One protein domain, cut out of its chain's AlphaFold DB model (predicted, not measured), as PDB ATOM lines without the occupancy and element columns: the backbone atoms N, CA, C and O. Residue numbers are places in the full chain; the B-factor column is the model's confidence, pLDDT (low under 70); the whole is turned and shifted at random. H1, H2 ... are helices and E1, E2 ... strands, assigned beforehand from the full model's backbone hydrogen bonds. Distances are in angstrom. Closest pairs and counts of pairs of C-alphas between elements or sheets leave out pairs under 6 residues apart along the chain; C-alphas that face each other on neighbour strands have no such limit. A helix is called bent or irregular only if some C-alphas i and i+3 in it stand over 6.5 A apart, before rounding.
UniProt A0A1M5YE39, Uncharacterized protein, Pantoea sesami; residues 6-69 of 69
ATOM      1  N   ILE A   6     -11.623   7.833 -31.646       66.00
ATOM      2  CA  ILE A   6     -13.041   7.592 -31.902       66.00
ATOM      3  C   ILE A   6     -13.173   7.238 -33.381       66.00
ATOM      4  O   ILE A   6     -12.716   7.983 -34.245       66.00
ATOM      5  N   THR A   7     -13.764   6.083 -33.663       61.91
ATOM      6  CA  THR A   7     -13.896   5.558 -35.033       61.91
ATOM      7  C   THR A   7     -15.312   5.680 -35.573       61.91
ATOM      8  O   THR A   7     -15.503   5.819 -36.776       61.91
ATOM      9  N   SER A   8     -16.317   5.618 -34.698       63.19
ATOM     10  CA  SER A   8     -17.720   5.823 -35.053       63.19
ATOM     11  C   SER A   8     -18.551   6.131 -33.811       63.19
ATOM     12  O   SER A   8     -18.239   5.654 -32.717       63.19
ATOM     13  N   ILE A   9     -19.609   6.913 -34.017       65.69
ATOM     14  CA  ILE A   9     -20.710   7.137 -33.080       65.69
ATOM     15  C   ILE A   9     -21.961   6.605 -33.789       65.69
ATOM     16  O   ILE A   9     -22.206   6.971 -34.939       65.69
ATOM     17  N   ARG A  10     -22.710   5.700 -33.154       63.38
ATOM     18  CA  ARG A  10     -23.953   5.118 -33.697       63.38
ATOM     19  C   ARG A  10     -25.094   5.277 -32.693       63.38
ATOM     20  O   ARG A  10     -24.850   5.620 -31.540       63.38
ATOM     21  N   ASP A  11     -26.322   5.070 -33.168       60.69
ATOM     22  CA  ASP A  11     -27.562   5.079 -32.372       60.69
ATOM     23  C   ASP A  11     -27.926   6.436 -31.729       60.69
ATOM     24  O   ASP A  11     -28.795   6.519 -30.868       60.69
ATOM     25  N   ILE A  12     -27.324   7.534 -32.209       63.16
ATOM     26  CA  ILE A  12     -27.614   8.901 -31.740       63.16
ATOM     27  C   ILE A  12     -29.007   9.395 -32.163       63.16
ATOM     28  O   ILE A  12     -29.583  10.280 -31.535       63.16
ATOM     29  N   ASP A  13     -29.577   8.819 -33.224       54.97
ATOM     30  CA  ASP A  13     -30.904   9.199 -33.718       54.97
ATOM     31  C   ASP A  13     -32.023   8.835 -32.742       54.97
ATOM     32  O   ASP A  13     -33.068   9.490 -32.733       54.97
ATOM     33  N   TRP A  14     -31.793   7.854 -31.869       57.09
ATOM     34  CA  TRP A  14     -32.752   7.456 -30.842       57.09
ATOM     35  C   TRP A  14     -32.839   8.464 -29.686       57.09
ATOM     36  O   TRP A  14     -33.832   8.452 -28.967       57.09
ATOM     37  N   GLN A  15     -31.914   9.431 -29.585       56.03
ATOM     38  CA  GLN A  15     -32.009  10.539 -28.618       56.03
ATOM     39  C   GLN A  15     -33.144  11.538 -28.916       56.03
ATOM     40  O   GLN A  15     -33.432  12.400 -28.092       56.03
ATOM     41  N   SER A  16     -33.789  11.460 -30.084       57.75
ATOM     42  CA  SER A  16     -34.806  12.440 -30.498       57.75
ATOM     43  C   SER A  16     -36.175  12.278 -29.819       57.75
ATOM     44  O   SER A  16     -36.967  13.219 -29.845       57.75
ATOM     45  N   ASP A  17     -36.452  11.135 -29.180       60.53
ATOM     46  CA  ASP A  17     -37.706  10.887 -28.456       60.53
ATOM     47  C   ASP A  17     -37.452  10.685 -26.947       60.53
ATOM     48  O   ASP A  17     -37.175   9.573 -26.497       60.53
ATOM     49  N   PRO A  18     -37.565  11.728 -26.115       58.09
ATOM     50  CA  PRO A  18     -37.329  11.612 -24.675       58.09
ATOM     51  C   PRO A  18     -38.361  10.739 -23.933       58.09
ATOM     52  O   PRO A  18     -38.181  10.476 -22.745       58.09
ATOM     53  N   SER A  19     -39.441  10.286 -24.586       60.22
ATOM     54  CA  SER A  19     -40.511   9.503 -23.948       60.22
ATOM     55  C   SER A  19     -40.276   7.987 -23.942       60.22
ATOM     56  O   SER A  19     -40.990   7.252 -23.254       60.22
ATOM     57  N   ARG A  20     -39.271   7.490 -24.674       56.75
ATOM     58  CA  ARG A  20     -39.005   6.051 -24.791       56.75
ATOM     59  C   ARG A  20     -38.030   5.573 -23.700       56.75
ATOM     60  O   ARG A  20     -36.911   6.076 -23.615       56.75
ATOM     61  N   PRO A  21     -38.390   4.580 -22.872       50.78
ATOM     62  CA  PRO A  21     -37.470   4.034 -21.877       50.78
ATOM     63  C   PRO A  21     -36.286   3.320 -22.557       50.78
ATOM     64  O   PRO A  21     -36.490   2.460 -23.412       50.78
ATOM     65  N   GLY A  22     -35.052   3.679 -22.178       56.34
ATOM     66  CA  GLY A  22     -33.810   3.115 -22.735       56.34
ATOM     67  C   GLY A  22     -33.247   3.820 -23.982       56.34
ATOM     68  O   GLY A  22     -32.371   3.261 -24.636       56.34
ATOM     69  N   ASN A  23     -33.729   5.024 -24.324       55.62
ATOM     70  CA  ASN A  23     -33.411   5.713 -25.589       55.62
ATOM     71  C   ASN A  23     -32.015   6.349 -25.711       55.62
ATOM     72  O   ASN A  23     -31.699   6.934 -26.745       55.62
ATOM     73  N   CYS A  24     -31.169   6.244 -24.693       54.44
ATOM     74  CA  CYS A  24     -29.880   6.921 -24.665       54.44
ATOM     75  C   CYS A  24     -28.773   5.913 -24.354       54.44
ATOM     76  O   CYS A  24     -28.249   5.891 -23.257       54.44
ATOM     77  N   ASN A  25     -28.409   5.061 -25.314       63.09
ATOM     78  CA  ASN A  25     -27.158   4.305 -25.244       63.09
ATOM     79  C   ASN A  25     -26.269   4.759 -26.396       63.09
ATOM     80  O   ASN A  25     -26.406   4.287 -27.523       63.09
ATOM     81  N   ILE A  26     -25.356   5.689 -26.123       70.38
ATOM     82  CA  ILE A  26     -24.340   6.068 -27.103       70.38
ATOM     83  C   ILE A  26     -23.295   4.976 -27.115       70.38
ATOM     84  O   ILE A  26     -22.663   4.712 -26.094       70.38
ATOM     85  N   THR A  27     -23.086   4.379 -28.283       73.31
ATOM     86  CA  THR A  27     -22.000   3.425 -28.490       73.31
ATOM     87  C   THR A  27     -20.865   4.092 -29.250       73.31
ATOM     88  O   THR A  27     -21.030   4.543 -30.386       73.31
ATOM     89  N   VAL A  28     -19.694   4.133 -28.618       75.56
ATOM     90  CA  VAL A  28     -18.455   4.654 -29.192       75.56
ATOM     91  C   VAL A  28     -17.535   3.490 -29.522       75.56
ATOM     92  O   VAL A  28     -17.143   2.718 -28.646       75.56
ATOM     93  N   GLY A  29     -17.162   3.380 -30.795       80.06
ATOM     94  CA  GLY A  29     -16.114   2.465 -31.237       80.06
ATOM     95  C   GLY A  29     -14.731   3.088 -31.066       80.06
ATOM     96  O   GLY A  29     -14.462   4.155 -31.626       80.06
ATOM     97  N   LEU A  30     -13.836   2.407 -30.361       78.69
ATOM     98  CA  LEU A  30     -12.462   2.823 -30.104       78.69
ATOM     99  C   LEU A  30     -11.479   1.845 -30.741       78.69
ATOM    100  O   LEU A  30     -11.507   0.649 -30.453       78.69
ATOM    101  N   ASN A  31     -10.549   2.365 -31.539       77.31
ATOM    102  CA  ASN A  31      -9.349   1.616 -31.898       77.31
ATOM    103  C   ASN A  31      -8.272   1.863 -30.840       77.31
ATOM    104  O   ASN A  31      -7.861   3.001 -30.600       77.31
ATOM    105  N   THR A  32      -7.817   0.784 -30.209       78.88
ATOM    106  CA  THR A  32      -6.745   0.784 -29.208       78.88
ATOM    107  C   THR A  32      -5.559  -0.049 -29.709       78.88
ATOM    108  O   THR A  32      -5.729  -0.858 -30.624       78.88
ATOM    109  N   PRO A  33      -4.361   0.064 -29.103       80.56
ATOM    110  CA  PRO A  33      -3.238  -0.819 -29.432       80.56
ATOM    111  C   PRO A  33      -3.537  -2.317 -29.243       80.56
ATOM    112  O   PRO A  33      -2.873  -3.147 -29.851       80.56
ATOM    113  N   ALA A  34      -4.530  -2.661 -28.414       83.44
ATOM    114  CA  ALA A  34      -4.962  -4.034 -28.163       83.44
ATOM    115  C   ALA A  34      -6.078  -4.511 -29.116       83.44
ATOM    116  O   ALA A  34      -6.520  -5.652 -29.008       83.44
ATOM    117  N   GLY A  35      -6.538  -3.658 -30.037       81.62
ATOM    118  CA  GLY A  35      -7.630  -3.945 -30.968       81.62
ATOM    119  C   GLY A  35      -8.828  -3.006 -30.813       81.62
ATOM    120  O   GLY A  35      -8.748  -1.955 -30.167       81.62
ATOM    121  N   TYR A  36      -9.939  -3.386 -31.448       85.31
ATOM    122  CA  TYR A  36     -11.196  -2.640 -31.416       85.31
ATOM    123  C   TYR A  36     -11.986  -2.936 -30.136       85.31
ATOM    124  O   TYR A  36     -12.222  -4.097 -29.806       85.31
ATOM    125  N   THR A  37     -12.444  -1.882 -29.467       81.62
ATOM    126  CA  THR A  37     -13.322  -1.943 -28.293       81.62
ATOM    127  C   THR A  37     -14.520  -1.032 -28.516       81.62
ATOM    128  O   THR A  37     -14.356   0.112 -28.929       81.62
ATOM    129  N   SER A  38     -15.723  -1.500 -28.194       81.19
ATOM    130  CA  SER A  38     -16.928  -0.667 -28.143       81.19
ATOM    131  C   SER A  38     -17.301  -0.352 -26.699       81.19
ATOM    132  O   SER A  38     -17.333  -1.256 -25.863       81.19
ATOM    133  N   ILE A  39     -17.619   0.907 -26.412       76.25
ATOM    134  CA  ILE A  39     -18.125   1.346 -25.108       76.25
ATOM    135  C   ILE A  39     -19.514   1.934 -25.312       76.25
ATOM    136  O   ILE A  39     -19.664   2.866 -26.099       76.25
ATOM    137  N   SER A  40     -20.502   1.404 -24.594       75.31
ATOM    138  CA  SER A  40     -21.860   1.947 -24.555       75.31
ATOM    139  C   SER A  40     -22.098   2.630 -23.214       75.31
ATOM    140  O   SER A  40     -21.778   2.056 -22.172       75.31
ATOM    141  N   PHE A  41     -22.637   3.847 -23.229       71.62
ATOM    142  CA  PHE A  41     -22.980   4.584 -22.011       71.62
ATOM    143  C   PHE A  41     -24.252   5.415 -22.190       71.62
ATOM    144  O   PHE A  41     -24.584   5.819 -23.307       71.62
ATOM    145  N   ASP A  42     -24.922   5.687 -21.068       72.31
ATOM    146  CA  ASP A  42     -26.061   6.597 -21.018       72.31
ATOM    147  C   ASP A  42     -25.583   8.020 -20.691       72.31
ATOM    148  O   ASP A  42     -25.037   8.249 -19.607       72.31
ATOM    149  N   PRO A  43     -25.734   8.985 -21.612       67.94
ATOM    150  CA  PRO A  43     -25.405  10.382 -21.353       67.94
ATOM    151  C   PRO A  43     -26.382  11.107 -20.416       67.94
ATOM    152  O   PRO A  43     -26.171  12.285 -20.112       67.94
ATOM    153  N   GLY A  44     -27.445  10.447 -19.953       69.94
ATOM    154  CA  GLY A  44     -28.442  11.022 -19.061       69.94
ATOM    155  C   GLY A  44     -29.235  12.133 -19.748       69.94
ATOM    156  O   GLY A  44     -29.833  11.931 -20.801       69.94
ATOM    157  N   SER A  45     -29.244  13.329 -19.154       65.94
ATOM    158  CA  SER A  45     -29.979  14.493 -19.673       65.94
ATOM    159  C   SER A  45     -29.241  15.273 -20.770       65.94
ATOM    160  O   SER A  45     -29.702  16.345 -21.162       65.94
ATOM    161  N   ILE A  46     -28.069  14.809 -21.217       69.38
ATOM    162  CA  ILE A  46     -27.277  15.510 -22.234       69.38
ATOM    163  C   ILE A  46     -27.770  15.111 -23.631       69.38
ATOM    164  O   ILE A  46     -27.624  13.964 -24.062       69.38
ATOM    165  N   ASP A  47     -28.298  16.094 -24.362       71.25
ATOM    166  CA  ASP A  47     -28.609  15.978 -25.788       71.25
ATOM    167  C   ASP A  47     -27.317  16.120 -26.611       71.25
ATOM    168  O   ASP A  47     -26.913  17.207 -27.037       71.25
ATOM    169  N   ILE A  48     -26.617  14.997 -26.776       71.62
ATOM    170  CA  ILE A  48     -25.327  14.947 -27.471       71.62
ATOM    171  C   ILE A  48     -25.506  15.202 -28.963       71.62
ATOM    172  O   ILE A  48     -24.622  15.803 -29.576       71.62
ATOM    173  N   LYS A  49     -26.653  14.828 -29.546       71.69
ATOM    174  CA  LYS A  49     -26.975  15.154 -30.939       71.69
ATOM    175  C   LYS A  49     -26.977  16.661 -31.150       71.69
ATOM    176  O   LYS A  49     -26.255  17.151 -32.018       71.69
ATOM    177  N   LYS A  50     -27.745  17.389 -30.340       71.44
ATOM    178  CA  LYS A  50     -27.835  18.847 -30.427       71.44
ATOM    179  C   LYS A  50     -26.479  19.510 -30.194       71.44
ATOM    180  O   LYS A  50     -26.063  20.312 -31.022       71.44
ATOM    181  N   SER A  51     -25.758  19.111 -29.143       77.19
ATOM    182  CA  SER A  51     -24.421  19.652 -28.856       77.19
ATOM    183  C   SER A  51     -23.438  19.424 -30.011       77.19
ATOM    184  O   SER A  51     -22.693  20.328 -30.371       77.19
ATOM    185  N   THR A  52     -23.453  18.234 -30.622       78.88
ATOM    186  CA  THR A  52     -22.561  17.909 -31.747       78.88
ATOM    187  C   THR A  52     -22.894  18.744 -32.985       78.88
ATOM    188  O   THR A  52     -21.987  19.198 -33.677       78.88
ATOM    189  N   ILE A  53     -24.183  18.959 -33.270       75.94
ATOM    190  CA  ILE A  53     -24.623  19.801 -34.392       75.94
ATOM    191  C   ILE A  53     -24.183  21.252 -34.175       75.94
ATOM    192  O   ILE A  53     -23.586  21.833 -35.077       75.94
ATOM    193  N   GLU A  54     -24.408  21.810 -32.984       79.88
ATOM    194  CA  GLU A  54     -24.037  23.196 -32.661       79.88
ATOM    195  C   GLU A  54     -22.525  23.448 -32.811       79.88
ATOM    196  O   GLU A  54     -22.109  24.489 -33.327       79.88
ATOM    197  N   ASP A  55     -21.686  22.494 -32.404       86.25
ATOM    198  CA  ASP A  55     -20.231  22.607 -32.549       86.25
ATOM    199  C   ASP A  55     -19.783  22.502 -34.015       86.25
ATOM    200  O   ASP A  55     -18.911  23.257 -34.458       86.25
ATOM    201  N   LEU A  56     -20.400  21.612 -34.798       82.00
ATOM    202  CA  LEU A  56     -20.132  21.501 -36.236       82.00
ATOM    203  C   LEU A  56     -20.562  22.759 -36.999       82.00
ATOM    204  O   LEU A  56     -19.843  23.194 -37.899       82.00
ATOM    205  N   GLU A  57     -21.692  23.367 -36.636       80.75
ATOM    206  CA  GLU A  57     -22.157  24.626 -37.225       80.75
ATOM    207  C   GLU A  57     -21.173  25.768 -36.962       80.75
ATOM    208  O   GLU A  57     -20.816  26.492 -37.895       80.75
ATOM    209  N   LYS A  58     -20.665  25.900 -35.729       89.19
ATOM    210  CA  LYS A  58     -19.631  26.898 -35.404       89.19
ATOM    211  C   LYS A  58     -18.379  26.711 -36.254       89.19
ATOM    212  O   LYS A  58     -17.925  27.666 -36.879       89.19
ATOM    213  N   LEU A  59     -17.859  25.485 -36.330       89.81
ATOM    214  CA  LEU A  59     -16.675  25.177 -37.139       89.81
ATOM    215  C   LEU A  59     -16.901  25.475 -38.625       89.81
ATOM    216  O   LEU A  59     -16.022  26.025 -39.289       89.81
ATOM    217  N   ALA A  60     -18.080  25.142 -39.156       82.50
ATOM    218  CA  ALA A  60     -18.428  25.424 -40.544       82.50
ATOM    219  C   ALA A  60     -18.476  26.935 -40.828       82.50
ATOM    220  O   ALA A  60     -17.972  27.376 -41.863       82.50
ATOM    221  N   ILE A  61     -19.034  27.730 -39.910       89.00
ATOM    222  CA  ILE A  61     -19.069  29.196 -40.016       89.00
ATOM    223  C   ILE A  61     -17.652  29.776 -39.980       89.00
ATOM    224  O   ILE A  61     -17.316  30.610 -40.821       89.00
ATOM    225  N   GLU A  62     -16.809  29.329 -39.048       93.25
ATOM    226  CA  GLU A  62     -15.418  29.781 -38.944       93.25
ATOM    227  C   GLU A  62     -14.619  29.472 -40.216       93.25
ATOM    228  O   GLU A  62     -13.931  30.342 -40.752       93.25
ATOM    229  N   GLU A  63     -14.730  28.250 -40.744       90.75
ATOM    230  CA  GLU A  63     -14.065  27.861 -41.992       90.75
ATOM    231  C   GLU A  63     -14.591  28.635 -43.200       90.75
ATOM    232  O   GLU A  63     -13.817  29.022 -44.077       90.75
ATOM    233  N   TYR A  64     -15.894  28.908 -43.248       89.75
ATOM    234  CA  TYR A  64     -16.472  29.748 -44.290       89.75
ATOM    235  C   TYR A  64     -15.902  31.172 -44.243       89.75
ATOM    236  O   TYR A  64     -15.471  31.695 -45.270       89.75
ATOM    237  N   GLN A  65     -15.823  31.783 -43.059       90.75
ATOM    238  CA  GLN A  65     -15.255  33.124 -42.890       90.75
ATOM    239  C   GLN A  65     -13.770  33.185 -43.266       90.75
ATOM    240  O   GLN A  65     -13.355  34.139 -43.920       90.75
ATOM    241  N   LYS A  66     -12.976  32.162 -42.924       91.00
ATOM    242  CA  LYS A  66     -11.563  32.074 -43.340       91.00
ATOM    243  C   LYS A  66     -11.387  32.046 -44.855       91.00
ATOM    244  O   LYS A  66     -10.386  32.548 -45.339       91.00
ATOM    245  N   ARG A  67     -12.319  31.436 -45.592       88.94
ATOM    246  CA  ARG A  67     -12.263  31.337 -47.061       88.94
ATOM    247  C   ARG A  67     -12.718  32.608 -47.778       88.94
ATOM    248  O   ARG A  67     -12.455  32.745 -48.967       88.94
ATOM    249  N   MET A  68     -13.454  33.474 -47.085       82.88
ATOM    250  CA  MET A  68     -14.002  34.723 -47.629       82.88
ATOM    251  C   MET A  68     -13.085  35.936 -47.384       82.88
ATOM    252  O   MET A  68     -13.364  37.005 -47.924       82.88
ATOM    253  N   ASN A  69     -12.021  35.766 -46.591       60.91
ATOM    254  CA  ASN A  69     -10.931  36.729 -46.380       60.91
ATOM    255  C   ASN A  69      -9.678  36.303 -47.153       60.91
ATOM    256  O   ASN A  69      -8.880  37.204 -47.487       60.91
TER     257      ASN A  69
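What this domain is: This is residues 6 to 69 of the 69 residues of an uncharacterized protein of Pantoea sesami (UniProt A0A1M5YE39). A narrow three-stranded sheet, E1, E2 and E3, and one long helix, H2, make an open L, with the short helix H1 near the corner where H2 begins. The hairpin of E2 and E3 forms the long part of the sheet, and residues 51 to 69, of which 51 to 68 belong to H2, stick out free as an arm. The printed part has 64 residues with two named helices and three named strands, in the order E1, H1, E2, E3, H2; the sheet's order is E1, E2, E3, antiparallel, and the class is mixed, helices and strands. The whole is only just loose, close to extended, with a radius of gyration of the C-alphas of 15.5 A, and it is flat, spanning 46 by 39 by 14 A.

Where its parts are: In the sheet, E2 is residues 26 to 32, 18.5 A from first to last C-alpha, and E3 is residues 35 to 41, 19.7 A. E1 is residues 6 to 10, 11.3 A, beginning at C-alpha 6 at (-13.041, 7.592, -31.902). H1 is residues 12 to 16, 8.1 A; it is neither bent nor irregular, but only just: C-alphas 13 and 16 are 6.0 A apart. H2, residues 48 to 68, runs 30.4 A from C-alpha 48 at (-25.327, 14.947, -27.471) to C-alpha 68 at (-14.002, 34.723, -47.629).

How they stand to each other: E2 is the inner strand, with E1 and E3 as edge strands. E2 and E3 form an antiparallel hairpin, 157 degrees between their directions, with N 28 and O 39 at 2.8 A and N 37 and O 30 at 2.9 A, within hydrogen-bond range. E1 and E2 are antiparallel, also at 157 degrees, with N 7 and O 29 within hydrogen-bond range at 2.9 A. H1 only grazes the sheet, with its residues 12 to 15. H2 touches H1 with residues 48 to 49 alone; the closest C-alphas, of Ile 12 and Lys 49, are 6.3 A apart. H2 is not on the sheet, and it is apart from E1 and E2. In H2 every O i to N i+4 pair is within hydrogen-bond range; in H1 it is 0 of 1, with 2 of 2 O i to N i+3 pairs within range.

The domain as a whole: The C-alphas of Pro 21 and Asn 69 are the two farthest apart, at 48.7 A. Without the residues that stand free, the body of 45 residues spans 39 by 18 by 14 A. The printed part has no cut. The links E1 to H1 and E2 to E3 are tight, H1 to E2 and E3 to H2 are short, and no link is long. The mean pLDDT of the printed part is 72.9; residues 6 to 25, 43 to 46 and 69 are under 70.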